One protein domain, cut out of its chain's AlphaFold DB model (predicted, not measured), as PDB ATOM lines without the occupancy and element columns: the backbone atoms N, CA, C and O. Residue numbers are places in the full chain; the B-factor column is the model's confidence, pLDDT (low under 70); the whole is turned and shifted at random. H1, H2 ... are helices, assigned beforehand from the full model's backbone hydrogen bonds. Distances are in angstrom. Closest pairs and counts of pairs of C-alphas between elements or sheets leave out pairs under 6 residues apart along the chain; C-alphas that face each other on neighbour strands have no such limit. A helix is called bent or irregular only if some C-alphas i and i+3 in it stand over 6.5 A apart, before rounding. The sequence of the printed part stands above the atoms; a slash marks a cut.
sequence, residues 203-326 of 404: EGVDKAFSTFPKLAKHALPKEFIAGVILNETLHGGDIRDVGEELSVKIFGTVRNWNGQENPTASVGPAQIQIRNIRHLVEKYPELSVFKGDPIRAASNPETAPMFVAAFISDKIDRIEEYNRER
ATOM      1  N   GLU A 203     -47.258  23.913   8.817       95.31
ATOM      2  CA  GLU A 203     -47.935  25.191   9.073       95.31
ATOM      3  C   GLU A 203     -47.060  26.375   8.630       95.31
ATOM      4  O   GLU A 203     -47.533  27.299   7.963       95.31
ATOM      5  N   GLY A 204     -45.755  26.317   8.923       96.19
ATOM      6  CA  GLY A 204     -44.787  27.295   8.433       96.19
ATOM      7  C   GLY A 204     -44.732  27.337   6.903       96.19
ATOM      8  O   GLY A 204     -44.661  28.421   6.326       96.19
ATOM      9  N   VAL A 205     -44.830  26.182   6.235       97.00
ATOM     10  CA  VAL A 205     -44.896  26.070   4.766       97.00
ATOM     11  C   VAL A 205     -46.149  26.738   4.203       97.00
ATOM     12  O   VAL A 205     -46.032  27.524   3.263       97.00
ATOM     13  N   ASP A 206     -47.325  26.498   4.786       97.12
ATOM     14  CA  ASP A 206     -48.574  27.146   4.358       97.12
ATOM     15  C   ASP A 206     -48.493  28.675   4.504       97.12
ATOM     16  O   ASP A 206     -48.863  29.439   3.598       97.12
ATOM     17  N   LYS A 207     -47.937  29.142   5.626       97.94
ATOM     18  CA  LYS A 207     -47.719  30.569   5.881       97.94
ATOM     19  C   LYS A 207     -46.715  31.180   4.903       97.94
ATOM     20  O   LYS A 207     -46.949  32.264   4.369       97.94
ATOM     21  N   ALA A 208     -45.612  30.492   4.630       98.12
ATOM     22  CA  ALA A 208     -44.601  30.958   3.692       98.12
ATOM     23  C   ALA A 208     -45.150  31.025   2.263       98.12
ATOM     24  O   ALA A 208     -45.006  32.044   1.591       98.12
ATOM     25  N   PHE A 209     -45.858  29.989   1.815       98.19
ATOM     26  CA  PHE A 209     -46.440  29.959   0.477       98.19
ATOM     27  C   PHE A 209     -47.464  31.079   0.251       98.19
ATOM     28  O   PHE A 209     -47.442  31.737  -0.788       98.19
ATOM     29  N   SER A 210     -48.324  31.341   1.239       97.88
ATOM     30  CA  SER A 210     -49.283  32.453   1.175       97.88
ATOM     31  C   SER A 210     -48.612  33.829   1.227       97.88
ATOM     32  O   SER A 210     -49.111  34.773   0.615       97.88
ATOM     33  N   THR A 211     -47.466  33.943   1.901       98.19
ATOM     34  CA  THR A 211     -46.707  35.198   1.989       98.19
ATOM     35  C   THR A 211     -45.933  35.520   0.706       98.19
ATOM     36  O   THR A 211     -45.782  36.690   0.368       98.19
ATOM     37  N   PHE A 212     -45.481  34.510  -0.046       97.88
ATOM     38  CA  PHE A 212     -44.710  34.688  -1.281       97.88
ATOM     39  C   PHE A 212     -45.518  34.277  -2.529       97.88
ATOM     40  O   PHE A 212     -45.254  33.231  -3.133       97.88
ATOM     41  N   PRO A 213     -46.465  35.112  -3.007       96.00
ATOM     42  CA  PRO A 213     -47.381  34.760  -4.102       96.00
ATOM     43  C   PRO A 213     -46.682  34.519  -5.450       96.00
ATOM     44  O   PRO A 213     -47.269  33.934  -6.363       96.00
ATOM     45  N   LYS A 214     -45.417  34.936  -5.592       95.31
ATOM     46  CA  LYS A 214     -44.596  34.665  -6.780       95.31
ATOM     47  C   LYS A 214     -44.406  33.161  -7.021       95.31
ATOM     48  O   LYS A 214     -44.340  32.755  -8.177       95.31
ATOM     49  N   LEU A 215     -44.393  32.335  -5.972       96.62
ATOM     50  CA  LEU A 215     -44.327  30.876  -6.112       96.62
ATOM     51  C   LEU A 215     -45.580  30.343  -6.822       96.62
ATOM     52  O   LEU A 215     -45.466  29.622  -7.813       96.62
ATOM     53  N   ALA A 216     -46.764  30.775  -6.378       95.56
ATOM     54  CA  ALA A 216     -48.037  30.405  -6.995       95.56
ATOM     55  C   ALA A 216     -48.162  30.927  -8.437       95.56
ATOM     56  O   ALA A 216     -48.631  30.202  -9.313       95.56
ATOM     57  N   LYS A 217     -47.686  32.153  -8.714       97.00
ATOM     58  CA  LYS A 217     -47.645  32.735 -10.072       97.00
ATOM     59  C   LYS A 217     -46.916  31.828 -11.072       97.00
ATOM     60  O   LYS A 217     -47.312  31.766 -12.232       97.00
ATOM     61  N   HIS A 218     -45.872  31.134 -10.621       96.69
ATOM     62  CA  HIS A 218     -45.065  30.215 -11.431       96.69
ATOM     63  C   HIS A 218     -45.443  28.741 -11.234       96.69
ATOM     64  O   HIS A 218     -44.652  27.855 -11.542       96.69
ATOM     65  N   ALA A 219     -46.650  28.474 -10.718       96.31
ATOM     66  CA  ALA A 219     -47.192  27.133 -10.498       96.31
ATOM     67  C   ALA A 219     -46.267  26.201  -9.685       96.31
ATOM     68  O   ALA A 219     -46.307  24.981  -9.848       96.31
ATOM     69  N   LEU A 220     -45.437  26.760  -8.798       96.19
ATOM     70  CA  LEU A 220     -44.665  25.958  -7.856       96.19
ATOM     71  C   LEU A 220     -45.599  25.494  -6.729       96.19
ATOM     72  O   LEU A 220     -46.305  26.328  -6.158       96.19
ATOM     73  N   PRO A 221     -45.628  24.197  -6.390       95.94
ATOM     74  CA  PRO A 221     -46.440  23.693  -5.289       95.94
ATOM     75  C   PRO A 221     -45.816  24.091  -3.947       95.94
ATOM     76  O   PRO A 221     -44.592  24.176  -3.823       95.94
ATOM     77  N   LYS A 222     -46.641  24.305  -2.919       95.81
ATOM     78  CA  LYS A 222     -46.163  24.655  -1.570       95.81
ATOM     79  C   LYS A 222     -45.270  23.564  -0.974       95.81
ATOM     80  O   LYS A 222     -44.302  23.863  -0.281       95.81
ATOM     81  N   GLU A 223     -45.535  22.310  -1.332       96.12
ATOM     82  CA  GLU A 223     -44.764  21.132  -0.941       96.12
ATOM     83  C   GLU A 223     -43.311  21.222  -1.405       96.12
ATOM     84  O   GLU A 223     -42.449  20.585  -0.813       96.12
ATOM     85  N   PHE A 224     -43.003  22.038  -2.419       96.75
ATOM     86  CA  PHE A 224     -41.627  22.269  -2.849       96.75
ATOM     87  C   PHE A 224     -40.786  22.962  -1.767       96.75
ATOM     88  O   PHE A 224     -39.610  22.643  -1.615       96.75
ATOM     89  N   ILE A 225     -41.385  23.842  -0.953       97.25
ATOM     90  CA  ILE A 225     -40.716  24.445   0.214       97.25
ATOM     91  C   ILE A 225     -40.351  23.347   1.221       97.25
ATOM     92  O   ILE A 225     -39.211  23.273   1.676       97.25
ATOM     93  N   ALA A 226     -41.308  22.470   1.535       95.12
ATOM     94  CA  ALA A 226     -41.101  21.347   2.445       95.12
ATOM     95  C   ALA A 226     -40.067  20.350   1.898       95.12
ATOM     96  O   ALA A 226     -39.219  19.879   2.646       95.12
ATOM     97  N   GLY A 227     -40.105  20.076   0.592       92.75
ATOM     98  CA  GLY A 227     -39.185  19.176  -0.096       92.75
ATOM     99  C   GLY A 227     -37.737  19.650  -0.046       92.75
ATOM    100  O   GLY A 227     -36.849  18.833   0.171       92.75
ATOM    101  N   VAL A 228     -37.494  20.958  -0.178       94.88
ATOM    102  CA  VAL A 228     -36.155  21.540   0.012       94.88
ATOM    103  C   VAL A 228     -35.664  21.310   1.443       94.88
ATOM    104  O   VAL A 228     -34.559  20.814   1.624       94.88
ATOM    105  N   ILE A 229     -36.489  21.600   2.454       93.88
ATOM    106  CA  ILE A 229     -36.115  21.395   3.864       93.88
ATOM    107  C   ILE A 229     -35.835  19.915   4.137       93.88
ATOM    108  O   ILE A 229     -34.784  19.572   4.663       93.88
ATOM    109  N   LEU A 230     -36.746  19.031   3.728       90.19
ATOM    110  CA  LEU A 230     -36.607  17.594   3.930       90.19
ATOM    111  C   LEU A 230     -35.351  17.044   3.246       90.19
ATOM    112  O   LEU A 230     -34.669  16.199   3.820       90.19
ATOM    113  N   ASN A 231     -35.035  17.514   2.035       90.00
ATOM    114  CA  ASN A 231     -33.813  17.122   1.340       90.00
ATOM    115  C   ASN A 231     -32.570  17.435   2.176       90.00
ATOM    116  O   ASN A 231     -31.714  16.565   2.336       90.00
ATOM    117  N   GLU A 232     -32.491  18.647   2.722       89.38
ATOM    118  CA  GLU A 232     -31.368  19.062   3.558       89.38
ATOM    119  C   GLU A 232     -31.334  18.300   4.883       89.38
ATOM    120  O   GLU A 232     -30.276  17.821   5.266       89.38
ATOM    121  N   THR A 233     -32.469  18.070   5.546       84.75
ATOM    122  CA  THR A 233     -32.519  17.275   6.786       84.75
ATOM    123  C   THR A 233     -32.068  15.826   6.581       84.75
ATOM    124  O   THR A 233     -31.430  15.242   7.457       84.75
ATOM    125  N   LEU A 234     -32.378  15.222   5.431       79.81
ATOM    126  CA  LEU A 234     -31.991  13.839   5.134       79.81
ATOM    127  C   LEU A 234     -30.517  13.686   4.758       79.81
ATOM    128  O   LEU A 234     -29.950  12.614   4.974       79.81
ATOM    129  N   HIS A 235     -29.916  14.730   4.190       75.81
ATOM    130  CA  HIS A 235     -28.503  14.749   3.813       75.81
ATOM    131  C   HIS A 235     -27.611  15.476   4.832       75.81
ATOM    132  O   HIS A 235     -26.386  15.398   4.722       75.81
ATOM    133  N   GLY A 236     -28.213  16.142   5.817       63.44
ATOM    134  CA  GLY A 236     -27.562  16.741   6.974       63.44
ATOM    135  C   GLY A 236     -27.162  15.700   8.021       63.44
ATOM    136  O   GLY A 236     -27.588  14.542   7.977       63.44
ATOM    137  N   GLY A 237     -26.314  16.108   8.965       54.31
ATOM    138  CA  GLY A 237     -25.795  15.231  10.017       54.31
ATOM    139  C   GLY A 237     -24.276  15.083  10.013       54.31
ATOM    140  O   GLY A 237     -23.764  14.065  10.489       54.31
ATOM    141  N   ASP A 238     -23.543  16.070   9.492       57.09
ATOM    142  CA  ASP A 238     -22.117  16.179   9.796       57.09
ATOM    143  C   ASP A 238     -21.974  16.668  11.251       57.09
ATOM    144  O   ASP A 238     -22.746  17.488  11.742       57.09
ATOM    145  N   ILE A 239     -20.960  16.187  11.969       49.16
ATOM    146  CA  ILE A 239     -20.628  16.645  13.329       49.16
ATOM    147  C   ILE A 239     -20.401  18.167  13.361       49.16
ATOM    148  O   ILE A 239     -20.617  18.811  14.390       49.16
ATOM    149  N   ARG A 240     -19.985  18.750  12.230       55.66
ATOM    150  CA  ARG A 240     -19.848  20.203  12.057       55.66
ATOM    151  C   ARG A 240     -21.163  20.957  12.269       55.66
ATOM    152  O   ARG A 240     -21.125  22.028  12.872       55.66
ATOM    153  N   ASP A 241     -22.295  20.362  11.905       63.19
ATOM    154  CA  ASP A 241     -23.621  20.980  12.007       63.19
ATOM    155  C   ASP A 241     -23.972  21.278  13.478       63.19
ATOM    156  O   ASP A 241     -24.485  22.346  13.806       63.19
ATOM    157  N   VAL A 242     -23.569  20.398  14.406       66.56
ATOM    158  CA  VAL A 242     -23.784  20.579  15.857       66.56
ATOM    159  C   VAL A 242     -23.025  21.798  16.396       66.56
ATOM    160  O   VAL A 242     -23.541  22.547  17.230       66.56
ATOM    161  N   GLY A 243     -21.791  22.008  15.929       68.50
ATOM    162  CA  GLY A 243     -20.971  23.152  16.332       68.50
ATOM    163  C   GLY A 243     -21.525  24.476  15.805       68.50
ATOM    164  O   GLY A 243     -21.567  25.470  16.535       68.50
ATOM    165  N   GLU A 244     -21.995  24.479  14.559       76.38
ATOM    166  CA  GLU A 244     -22.597  25.651  13.924       76.38
ATOM    167  C   GLU A 244     -23.929  26.023  14.586       76.38
ATOM    168  O   GLU A 244     -24.125  27.181  14.967       76.38
ATOM    169  N   GLU A 245     -24.797  25.046  14.857       74.38
ATOM    170  CA  GLU A 245     -26.039  25.265  15.601       74.38
ATOM    171  C   GLU A 245     -25.801  25.817  17.010       74.38
ATOM    172  O   GLU A 245     -26.496  26.740  17.453       74.38
ATOM    173  N   LEU A 246     -24.819  25.270  17.734       73.69
ATOM    174  CA  LEU A 246     -24.468  25.760  19.064       73.69
ATOM    175  C   LEU A 246     -23.952  27.203  18.997       73.69
ATOM    176  O   LEU A 246     -24.347  28.035  19.818       73.69
ATOM    177  N   SER A 247     -23.131  27.526  17.993       78.31
ATOM    178  CA  SER A 247     -22.660  28.892  17.760       78.31
ATOM    179  C   SER A 247     -23.828  29.851  17.516       78.31
ATOM    180  O   SER A 247     -23.875  30.922  18.123       78.31
ATOM    181  N   VAL A 248     -24.816  29.465  16.705       84.38
ATOM    182  CA  VAL A 248     -26.019  30.280  16.464       84.38
ATOM    183  C   VAL A 248     -26.831  30.474  17.746       84.38
ATOM    184  O   VAL A 248     -27.266  31.590  18.046       84.38
ATOM    185  N   LYS A 249     -27.004  29.424  18.556       81.00
ATOM    186  CA  LYS A 249     -27.713  29.520  19.843       81.00
ATOM    187  C   LYS A 249     -27.018  30.507  20.785       81.00
ATOM    188  O   LYS A 249     -27.670  31.425  21.286       81.00
ATOM    189  N   ILE A 250     -25.702  30.389  20.961       76.81
ATOM    190  CA  ILE A 250     -24.935  31.213  21.908       76.81
ATOM    191  C   ILE A 250     -24.733  32.643  21.386       76.81
ATOM    192  O   ILE A 250     -25.001  33.607  22.101       76.81
ATOM    193  N   PHE A 251     -24.282  32.800  20.142       83.56
ATOM    194  CA  PHE A 251     -23.795  34.077  19.605       83.56
ATOM    195  C   PHE A 251     -24.743  34.745  18.604       83.56
ATOM    196  O   PHE A 251     -24.454  35.854  18.158       83.56
ATOM    197  N   GLY A 252     -25.837  34.084  18.216       86.38
ATOM    198  CA  GLY A 252     -26.739  34.549  17.156       86.38
ATOM    199  C   GLY A 252     -26.168  34.386  15.744       86.38
ATOM    200  O   GLY A 252     -26.759  34.877  14.791       86.38
ATOM    201  N   THR A 253     -25.007  33.736  15.596       91.56
ATOM    202  CA  THR A 253     -24.331  33.524  14.309       91.56
ATOM    203  C   THR A 253     -23.282  32.410  14.391       91.56
ATOM    204  O   THR A 253     -22.882  32.010  15.487       91.56
ATOM    205  N   VAL A 254     -22.798  31.925  13.245       85.50
ATOM    206  CA  VAL A 254     -21.634  31.026  13.163       85.50
ATOM    207  C   VAL A 254     -20.369  31.865  13.065       85.50
ATOM    208  O   VAL A 254     -20.318  32.803  12.272       85.50
ATOM    209  N   ARG A 255     -19.342  31.543  13.859       82.25
ATOM    210  CA  ARG A 255     -18.072  32.279  13.866       82.25
ATOM    211  C   ARG A 255     -16.899  31.438  13.372       82.25
ATOM    212  O   ARG A 255     -16.808  30.251  13.664       82.25
ATOM    213  N   ASN A 256     -15.978  32.077  12.657       81.75
ATOM    214  CA  ASN A 256     -14.699  31.496  12.258       81.75
ATOM    215  C   ASN A 256     -13.761  31.416  13.474       81.75
ATOM    216  O   ASN A 256     -14.012  32.004  14.525       81.75
ATOM    217  N   TRP A 257     -12.602  30.782  13.288       74.69
ATOM    218  CA  TRP A 257     -11.532  30.723  14.292       74.69
ATOM    219  C   TRP A 257     -11.060  32.105  14.784       74.69
ATOM    220  O   TRP A 257     -10.593  32.227  15.909       74.69
ATOM    221  N   ASN A 258     -11.210  33.153  13.968       79.44
ATOM    222  CA  ASN A 258     -10.866  34.532  14.321       79.44
ATOM    223  C   ASN A 258     -12.004  35.289  15.044       79.44
ATOM    224  O   ASN A 258     -11.913  36.499  15.238       79.44
ATOM    225  N   GLY A 259     -13.099  34.606  15.393       80.12
ATOM    226  CA  GLY A 259     -14.251  35.177  16.089       80.12
ATOM    227  C   GLY A 259     -15.181  36.043  15.229       80.12
ATOM    228  O   GLY A 259     -16.164  36.562  15.760       80.12
ATOM    229  N   GLN A 260     -14.911  36.200  13.931       88.31
ATOM    230  CA  GLN A 260     -15.790  36.916  12.997       88.31
ATOM    231  C   GLN A 260     -16.913  36.007  12.490       88.31
ATOM    232  O   GLN A 260     -16.761  34.790  12.512       88.31
ATOM    233  N   GLU A 261     -18.029  36.585  12.035       90.56
ATOM    234  CA  GLU A 261     -19.125  35.831  11.403       90.56
ATOM    235  C   GLU A 261     -18.620  35.094  10.150       90.56
ATOM    236  O   GLU A 261     -17.897  35.677   9.340       90.56
ATOM    237  N   ASN A 262     -19.019  33.827   9.995       90.94
ATOM    238  CA  ASN A 262     -18.746  33.020   8.812       90.94
ATOM    239  C   ASN A 262     -19.897  33.189   7.808       90.94
ATOM    240  O   ASN A 262     -20.901  32.485   7.914       90.94
ATOM    241  N   PRO A 263     -19.776  34.055   6.785       92.06
ATOM    242  CA  PRO A 263     -20.865  34.299   5.841       92.06
ATOM    243  C   PRO A 263     -21.219  33.069   4.991       92.06
ATOM    244  O   PRO A 263     -22.281  33.041   4.367       92.06
ATOM    245  N   THR A 264     -20.327  32.077   4.922       90.44
ATOM    246  CA  THR A 264     -20.493  30.869   4.100       90.44
ATOM    247  C   THR A 264     -21.017  29.660   4.863       90.44
ATOM    248  O   THR A 264     -21.360  28.676   4.212       90.44
ATOM    249  N   ALA A 265     -21.111  29.738   6.195       88.62
ATOM    250  CA  ALA A 265     -21.729  28.690   6.998       88.62
ATOM    251  C   ALA A 265     -23.217  28.573   6.663       88.62
ATOM    252  O   ALA A 265     -23.896  29.595   6.501       88.62
ATOM    253  N   SER A 266     -23.690  27.337   6.558       90.75
ATOM    254  CA  SER A 266     -25.086  26.984   6.324       90.75
ATOM    255  C   SER A 266     -25.747  26.672   7.657       90.75
ATOM    256  O   SER A 266     -25.145  26.037   8.508       90.75
ATOM    257  N   VAL A 267     -26.964  27.164   7.880       90.62
ATOM    258  CA  VAL A 267     -27.631  26.987   9.176       90.62
ATOM    259  C   VAL A 267     -29.062  26.502   9.019       90.62
ATOM    260  O   VAL A 267     -29.746  26.812   8.037       90.62
ATOM    261  N   GLY A 268     -29.523  25.798  10.050       90.19
ATOM    262  CA  GLY A 268     -30.913  25.409  10.206       90.19
ATOM    263  C   GLY A 268     -31.361  24.237   9.335       90.19
ATOM    264  O   GLY A 268     -30.575  23.674   8.571       90.19
ATOM    265  N   PRO A 269     -32.662  23.911   9.401       90.94
ATOM    266  CA  PRO A 269     -33.270  22.813   8.650       90.94
ATOM    267  C   PRO A 269     -33.019  22.871   7.148       90.94
ATOM    268  O   PRO A 269     -32.816  21.856   6.503       90.94
ATOM    269  N   ALA A 270     -33.031  24.083   6.598       92.38
ATOM    270  CA  ALA A 270     -32.869  24.332   5.177       92.38
ATOM    271  C   ALA A 270     -31.424  24.652   4.780       92.38
ATOM    272  O   ALA A 270     -31.231  25.154   3.679       92.38
ATOM    273  N   GLN A 271     -30.446  24.502   5.685       91.94
ATOM    274  CA  GLN A 271     -29.014  24.683   5.410       91.94
ATOM    275  C   GLN A 271     -28.683  25.939   4.569       91.94
ATOM    276  O   GLN A 271     -27.830  25.926   3.676       91.94
ATOM    277  N   ILE A 272     -29.359  27.064   4.840       93.25
ATOM    278  CA  ILE A 272     -29.181  28.300   4.064       93.25
ATOM    279  C   ILE A 272     -27.946  29.029   4.587       93.25
ATOM    280  O   ILE A 272     -27.796  29.244   5.788       93.25
ATOM    281  N   GLN A 273     -27.078  29.464   3.673       94.12
ATOM    282  CA  GLN A 273     -25.886  30.226   4.040       94.12
ATOM    283  C   GLN A 273     -26.233  31.552   4.726       94.12
ATOM    284  O   GLN A 273     -27.117  32.278   4.264       94.12
ATOM    285  N   ILE A 274     -25.467  31.931   5.752       94.88
ATOM    286  CA  ILE A 274     -25.671  33.174   6.514       94.88
ATOM    287  C   ILE A 274     -25.734  34.405   5.603       94.88
ATOM    288  O   ILE A 274     -26.656  35.211   5.723       94.88
ATOM    289  N   ARG A 275     -24.826  34.529   4.627       95.88
ATOM    290  CA  ARG A 275     -24.861  35.639   3.655       95.88
ATOM    291  C   ARG A 275     -26.171  35.714   2.872       95.88
ATOM    292  O   ARG A 275     -26.657  36.808   2.600       95.88
ATOM    293  N   ASN A 276     -26.753  34.562   2.532       96.44
ATOM    294  CA  ASN A 276     -28.019  34.508   1.814       96.44
ATOM    295  C   ASN A 276     -29.157  34.917   2.750       96.44
ATOM    296  O   ASN A 276     -29.991  35.713   2.350       96.44
ATOM    297  N   ILE A 277     -29.163  34.462   4.007       97.38
ATOM    298  CA  ILE A 277     -30.159  34.883   5.008       97.38
ATOM    299  C   ILE A 277     -30.168  36.411   5.159       97.38
ATOM    300  O   ILE A 277     -31.238  37.022   5.125       97.38
ATOM    301  N   ARG A 278     -28.989  37.036   5.278       96.44
ATOM    302  CA  ARG A 278     -28.856  38.501   5.372       96.44
ATOM    303  C   ARG A 278     -29.420  39.196   4.131       96.44
ATOM    304  O   ARG A 278     -30.312  40.030   4.265       96.44
ATOM    305  N   HIS A 279     -28.981  38.775   2.941       97.38
ATOM    306  CA  HIS A 279     -29.480  39.293   1.660       97.38
ATOM    307  C   HIS A 279     -31.004  39.184   1.538       97.38
ATOM    308  O   HIS A 279     -31.669  40.141   1.153       97.38
ATOM    309  N   LEU A 280     -31.588  38.041   1.907       98.00
ATOM    310  CA  LEU A 280     -33.033  37.828   1.808       98.00
ATOM    311  C   LEU A 280     -33.817  38.772   2.723       98.00
ATOM    312  O   LEU A 280     -34.840  39.306   2.309       98.00
ATOM    313  N   VAL A 281     -33.342  39.006   3.946       97.81
ATOM    314  CA  VAL A 281     -34.002  39.896   4.920       97.81
ATOM    315  C   VAL A 281     -33.908  41.367   4.519       97.81
ATOM    316  O   VAL A 281     -34.791  42.166   4.843       97.81
ATOM    317  N   GLU A 282     -32.842  41.734   3.813       97.31
ATOM    318  CA  GLU A 282     -32.687  43.059   3.217       97.31
ATOM    319  C   GLU A 282     -33.595  43.233   1.994       97.31
ATOM    320  O   GLU A 282     -34.252  44.268   1.862       97.31
ATOM    321  N   LYS A 283     -33.662  42.215   1.127       98.00
ATOM    322  CA  LYS A 283     -34.377  42.254  -0.153       98.00
ATOM    323  C   LYS A 283     -35.895  42.094  -0.022       98.00
ATOM    324  O   LYS A 283     -36.620  42.766  -0.752       98.00
ATOM    325  N   TYR A 284     -36.379  41.224   0.867       97.81
ATOM    326  CA  TYR A 284     -37.800  40.864   0.985       97.81
ATOM    327  C   TYR A 284     -38.436  41.477   2.243       97.81
ATOM    328  O   TYR A 284     -38.161  41.019   3.360       97.81
ATOM    329  N   PRO A 285     -39.309  42.498   2.107       96.94
ATOM    330  CA  PRO A 285     -39.990  43.136   3.235       96.94
ATOM    331  C   PRO A 285     -40.814  42.173   4.096       96.94
ATOM    332  O   PRO A 285     -40.990  42.414   5.291       96.94
ATOM    333  N   GLU A 286     -41.287  41.072   3.520       97.12
ATOM    334  CA  GLU A 286     -42.020  40.002   4.197       97.12
ATOM    335  C   GLU A 286     -41.204  39.364   5.334       97.12
ATOM    336  O   GLU A 286     -41.769  38.870   6.309       97.12
ATOM    337  N   LEU A 287     -39.870  39.424   5.253       97.56
ATOM    338  CA  LEU A 287     -38.954  38.942   6.291       97.56
ATOM    339  C   LEU A 287     -38.583  40.017   7.323       97.56
ATOM    340  O   LEU A 287     -37.780  39.759   8.221       97.56
ATOM    341  N   SER A 288     -39.157  41.222   7.240       95.00
ATOM    342  CA  SER A 288     -38.808  42.346   8.123       95.00
ATOM    343  C   SER A 288     -39.011  42.052   9.610       95.00
ATOM    344  O   SER A 288     -38.237  42.539  10.435       95.00
ATOM    345  N   VAL A 289     -39.988  41.206   9.948       95.88
ATOM    346  CA  VAL A 289     -40.242  40.729  11.317       95.88
ATOM    347  C   VAL A 289     -39.036  39.996  11.924       95.88
ATOM    348  O   VAL A 289     -38.878  39.976  13.141       95.88
ATOM    349  N   PHE A 290     -38.138  39.461  11.093       96.62
ATOM    350  CA  PHE A 290     -36.942  38.738  11.523       96.62
ATOM    351  C   PHE A 290     -35.665  39.590  11.511       96.62
ATOM    352  O   PHE A 290     -34.603  39.073  11.842       96.62
ATOM    353  N   LYS A 291     -35.728  40.890  11.174       93.44
ATOM    354  CA  LYS A 291     -34.535  41.763  11.063       93.44
ATOM    355  C   LYS A 291     -33.657  41.794  12.314       93.44
ATOM    356  O   LYS A 291     -32.447  41.957  12.188       93.44
ATOM    357  N   GLY A 292     -34.251  41.643  13.499       93.31
ATOM    358  CA  GLY A 292     -33.515  41.646  14.765       93.31
ATOM    359  C   GLY A 292     -32.624  40.417  14.968       93.31
ATOM    360  O   GLY A 292     -31.535  40.551  15.517       93.31
ATOM    361  N   ASP A 293     -33.056  39.239  14.508       95.44
ATOM    362  CA  ASP A 293     -32.306  37.985  14.664       95.44
ATOM    363  C   ASP A 293     -32.634  36.977  13.544       95.44
ATOM    364  O   ASP A 293     -33.305  35.958  13.758       95.44
ATOM    365  N   PRO A 294     -32.203  37.263  12.304       96.62
ATOM    366  CA  PRO A 294     -32.639  36.488  11.151       96.62
ATOM    367  C   PRO A 294     -31.995  35.102  11.085       96.62
ATOM    368  O   PRO A 294     -32.597  34.180  10.546       96.62
ATOM    369  N   ILE A 295     -30.796  34.933  11.649       96.56
ATOM    370  CA  ILE A 295     -30.068  33.659  11.623       96.56
ATOM    371  C   ILE A 295     -30.738  32.652  12.562       96.56
ATOM    372  O   ILE A 295     -30.973  31.509  12.160       96.56
ATOM    373  N   ARG A 296     -31.121  33.063  13.783       94.00
ATOM    374  CA  ARG A 296     -31.888  32.179  14.675       94.00
ATOM    375  C   ARG A 296     -33.274  31.875  14.117       94.00
ATOM    376  O   ARG A 296     -33.709  30.732  14.204       94.00
ATOM    377  N   ALA A 297     -33.935  32.851  13.490       96.12
ATOM    378  CA  ALA A 297     -35.214  32.617  12.820       96.12
ATOM    379  C   ALA A 297     -35.082  31.613  11.658       96.12
ATOM    380  O   ALA A 297     -35.892  30.698  11.539       96.12
ATOM    381  N   ALA A 298     -34.040  31.709  10.832       95.69
ATOM    382  CA  ALA A 298     -33.789  30.729   9.774       95.69
ATOM    383  C   ALA A 298     -33.433  29.333  10.319       95.69
ATOM    384  O   ALA A 298     -33.660  28.334   9.642       95.69
ATOM    385  N   SER A 299     -32.913  29.262  11.549       92.56
ATOM    386  CA  SER A 299     -32.569  28.006  12.227       92.56
ATOM    387  C   SER A 299     -33.745  27.341  12.947       92.56
ATOM    388  O   SER A 299     -33.623  26.198  13.372       92.56
ATOM    389  N   ASN A 300     -34.878  28.031  13.102       92.94
ATOM    390  CA  ASN A 300     -36.071  27.476  13.733       92.94
ATOM    391  C   ASN A 300     -36.970  26.803  12.670       92.94
ATOM    392  O   ASN A 300     -37.378  27.490  11.730       92.94
ATOM    393  N   PRO A 301     -37.334  25.512  12.822       93.38
ATOM    394  CA  PRO A 301     -38.225  24.793  11.904       93.38
ATOM    395  C   PRO A 301     -39.543  25.496  11.564       93.38
ATOM    396  O   PRO A 301     -40.021  25.382  10.439       93.38
ATOM    397  N   GLU A 302     -40.133  26.249  12.496       95.62
ATOM    398  CA  GLU A 302     -41.400  26.959  12.272       95.62
ATOM    399  C   GLU A 302     -41.254  28.153  11.323       95.62
ATOM    400  O   GLU A 302     -42.180  28.480  10.577       95.62
ATOM    401  N   THR A 303     -40.092  28.808  11.329       97.50
ATOM    402  CA  THR A 303     -39.838  30.030  10.553       97.50
ATOM    403  C   THR A 303     -38.910  29.814   9.362       97.50
ATOM    404  O   THR A 303     -38.961  30.605   8.421       97.50
ATOM    405  N   ALA A 304     -38.132  28.729   9.329       97.00
ATOM    406  CA  ALA A 304     -37.289  28.342   8.197       97.00
ATOM    407  C   ALA A 304     -38.033  28.324   6.840       97.00
ATOM    408  O   ALA A 304     -37.473  28.842   5.867       97.00
ATOM    409  N   PRO A 305     -39.302  27.861   6.738       98.31
ATOM    410  CA  PRO A 305     -40.055  27.911   5.485       98.31
ATOM    411  C   PRO A 305     -40.164  29.309   4.861       98.31
ATOM    412  O   PRO A 305     -40.134  29.431   3.637       98.31
ATOM    413  N   MET A 306     -40.226  30.376   5.671       98.50
ATOM    414  CA  MET A 306     -40.265  31.759   5.169       98.50
ATOM    415  C   MET A 306     -38.983  32.119   4.413       98.50
ATOM    416  O   MET A 306     -39.039  32.738   3.351       98.50
ATOM    417  N   PHE A 307     -37.828  31.698   4.932       98.44
ATOM    418  CA  PHE A 307     -36.534  31.936   4.295       98.44
ATOM    419  C   PHE A 307     -36.363  31.090   3.034       98.44
ATOM    420  O   PHE A 307     -35.837  31.585   2.041       98.44
ATOM    421  N   VAL A 308     -36.860  29.849   3.031       98.12
ATOM    422  CA  VAL A 308     -36.864  28.995   1.832       98.12
ATOM    423  C   VAL A 308     -37.744  29.595   0.733       98.12
ATOM    424  O   VAL A 308     -37.310  29.687  -0.413       98.12
ATOM    425  N   ALA A 309     -38.947  30.073   1.061       98.44
ATOM    426  CA  ALA A 309     -39.831  30.720   0.092       98.44
ATOM    427  C   ALA A 309     -39.238  32.026  -0.470       98.44
ATOM    428  O   ALA A 309     -39.310  32.271  -1.680       98.44
ATOM    429  N   ALA A 310     -38.588  32.831   0.377       98.50
ATOM    430  CA  ALA A 310     -37.843  34.010  -0.059       98.50
ATOM    431  C   ALA A 310     -36.665  33.634  -0.971       98.50
ATOM    432  O   ALA A 310     -36.461  34.253  -2.012       98.50
ATOM    433  N   PHE A 311     -35.918  32.581  -0.626       97.81
ATOM    434  CA  PHE A 311     -34.816  32.080  -1.444       97.81
ATOM    435  C   PHE A 311     -35.297  31.596  -2.815       97.81
ATOM    436  O   PHE A 311     -34.707  31.948  -3.833       97.81
ATOM    437  N   ILE A 312     -36.393  30.835  -2.866       97.81
ATOM    438  CA  ILE A 312     -37.023  30.412  -4.122       97.81
ATOM    439  C   ILE A 312     -37.452  31.635  -4.940       97.81
ATOM    440  O   ILE A 312     -37.173  31.694  -6.136       97.81
ATOM    441  N   SER A 313     -38.062  32.637  -4.300       98.12
ATOM    442  CA  SER A 313     -38.433  33.900  -4.954       98.12
ATOM    443  C   SER A 313     -37.218  34.619  -5.551       98.12
ATOM    444  O   SER A 313     -37.288  35.099  -6.680       98.12
ATOM    445  N   ASP A 314     -36.081  34.611  -4.851       97.75
ATOM    446  CA  ASP A 314     -34.816  35.176  -5.334       97.75
ATOM    447  C   ASP A 314     -34.280  34.430  -6.561       97.75
ATOM    448  O   ASP A 314     -33.758  35.051  -7.488       97.75
ATOM    449  N   LYS A 315     -34.458  33.106  -6.625       96.25
ATOM    450  CA  LYS A 315     -34.079  32.317  -7.809       96.25
ATOM    451  C   LYS A 315     -35.018  32.524  -8.984       96.25
ATOM    452  O   LYS A 315     -34.540  32.586 -10.114       96.25
ATOM    453  N   ILE A 316     -36.311  32.709  -8.731       97.25
ATOM    454  CA  ILE A 316     -37.264  33.120  -9.765       97.25
ATOM    455  C   ILE A 316     -36.840  34.469 -10.356       97.25
ATOM    456  O   ILE A 316     -36.730  34.566 -11.574       97.25
ATOM    457  N   ASP A 317     -36.543  35.477  -9.523       96.75
ATOM    458  CA  ASP A 317     -36.070  36.792  -9.993       96.75
ATOM    459  C   ASP A 317     -34.844  36.652 -10.901       96.75
ATOM    460  O   ASP A 317     -34.781  37.252 -11.972       96.75
ATOM    461  N   ARG A 318     -33.890  35.815 -10.483       95.62
ATOM    462  CA  ARG A 318     -32.649  35.577 -11.218       95.62
ATOM    463  C   ARG A 318     -32.891  34.932 -12.588       95.62
ATOM    464  O   ARG A 318     -32.220  35.293 -13.550       95.62
ATOM    465  N   ILE A 319     -33.829  33.986 -12.690       95.75
ATOM    466  CA  ILE A 319     -34.211  33.389 -13.981       95.75
ATOM    467  C   ILE A 319     -34.980  34.404 -14.837       95.75
ATOM    468  O   ILE A 319     -34.719  34.515 -16.032       95.75
ATOM    469  N   GLU A 320     -35.905  35.167 -14.249       96.31
ATOM    470  CA  GLU A 320     -36.655  36.212 -14.960       96.31
ATOM    471  C   GLU A 320     -35.712  37.277 -15.551       96.31
ATOM    472  O   GLU A 320     -35.922  37.732 -16.677       96.31
ATOM    473  N   GLU A 321     -34.669  37.662 -14.814       96.38
ATOM    474  CA  GLU A 321     -33.615  38.563 -15.282       96.38
ATOM    475  C   GLU A 321     -32.780  37.929 -16.399       96.38
ATOM    476  O   GLU A 321     -32.663  38.520 -17.473       96.38
ATOM    477  N   TYR A 322     -32.304  36.694 -16.209       95.25
ATOM    478  CA  TYR A 322     -31.562  35.954 -17.234       95.25
ATOM    479  C   TYR A 322     -32.334  35.865 -18.558       95.25
ATOM    480  O   TYR A 322     -31.801  36.183 -19.620       95.25
ATOM    481  N   ASN A 323     -33.612  35.485 -18.498       95.81
ATOM    482  CA  ASN A 323     -34.467  35.350 -19.677       95.81
ATOM    483  C   ASN A 323     -34.709  36.694 -20.377       95.81
ATOM    484  O   ASN A 323     -34.892  36.730 -21.593       95.81
ATOM    485  N   ARG A 324     -34.708  37.803 -19.627       96.38
ATOM    486  CA  ARG A 324     -34.833  39.153 -20.191       96.38
ATOM    487  C   ARG A 324     -33.568  39.569 -20.935       96.38
ATOM    488  O   ARG A 324     -33.666  40.185 -21.992       96.38
ATOM    489  N   GLU A 325     -32.401  39.236 -20.394       95.81
ATOM    490  CA  GLU A 325     -31.105  39.519 -21.018       95.81
ATOM    491  C   GLU A 325     -30.810  38.597 -22.209       95.81
ATOM    492  O   GLU A 325     -30.093  38.988 -23.131       95.81
ATOM    493  N   ARG A 326     -31.363  37.377 -22.205       94.19
ATOM    494  CA  ARG A 326     -31.110  36.334 -23.211       94.19
ATOM    495  C   ARG A 326     -32.413  35.735 -23.747       94.19
ATOM    496  O   ARG A 326     -32.730  34.581 -23.460       94.19
TER     497      ARG A 326
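Overview. This is residues 203 to 326 of the 404 residues of an uncharacterized protein of Candidatus Melainabacteria bacterium (UniProt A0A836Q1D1). What is the main picture? Shorter helices pack, mostly crosswise, round the first part of one long helix, H8, with H1, H2 and H3 on one side of it and H5 on the other; residues 318 to 326, of which 318 to 325 belong to H8, stick out free. H4 sits away from H8, packed on H7, and the long loop of residues 252 to 273 leads from it to H5. How much is there? The 124 printed residues hold eight named helices, H1 to H8 in order, and no named strand, an all helix domain. It is compact, with a radius of gyration of the C-alphas of 14.7 A and spans of 42 by 30 by 27 A.

Along the chain. Where does the printed part begin? H1, residues 203 to 211, starts at C-alpha 203 at (-47.935, 25.191, 9.073) and is 12.3 A long; H2, residues 213 to 217, follows. Which helices come next? H3, residues 223 to 235, is 18.1 A long, and H4, residues 239 to 251, 18.8 A. H5, residues 274 to 283, is 14.2 A long and starts at C-alpha 274 at (-25.671, 33.174, 6.514). How does the row end? H6, residues 285 to 290, and H7, residues 294 to 299, precede H8, residues 304 to 325, which is 31.9 A long and ends at C-alpha 325 at (-31.105, 39.519, -21.018). H6 is irregular, with C-alphas 286 and 289 7.4 A apart.

Arrangement. What touches the hub, H8? H1 touches its residues 304 to 309, closest at the C-alphas of Ala 208 and Met 306, 4.7 A, the same way at a shallow tilt of 34 degrees, only just short of steep. H2 touches it at the C-alphas of Lys 214 and Ser 313, 6.5 A; H3 at Ile 225 and Val 308, 6.2 A between C-alphas; H5 at Leu 280 and Ala 310, 6.4 A between C-alphas. H7 touches it only at the corner, and only just, with 3 pairs of C-alphas within 8 A, the closest those of Ala 298 and Ala 304, 4.5 A. Where is H4? It touches H7, closest at the C-alphas of Val 248 and Arg 296, 6.4 A, and is apart from H8. Are the backbones in order? Every O i to N i+4 pair is within hydrogen-bond range in H1, H2, H3, H5, H7 and H8; H4 has 8 of 9, and H6 0 of 2 but 2 of 3 O i to N i+3 pairs.

Size, cuts and confidence. How far does it reach? The two C-alphas farthest apart, those of Ile 250 and Arg 326, are 45.8 A apart. Is anything cut or long? The printed part has no cut, and the link from H4 to H5, 22 residues, is long. Where is confidence low? Residues 236 to 243 are under 70, and the mean pLDDT of the printed part is 90.8.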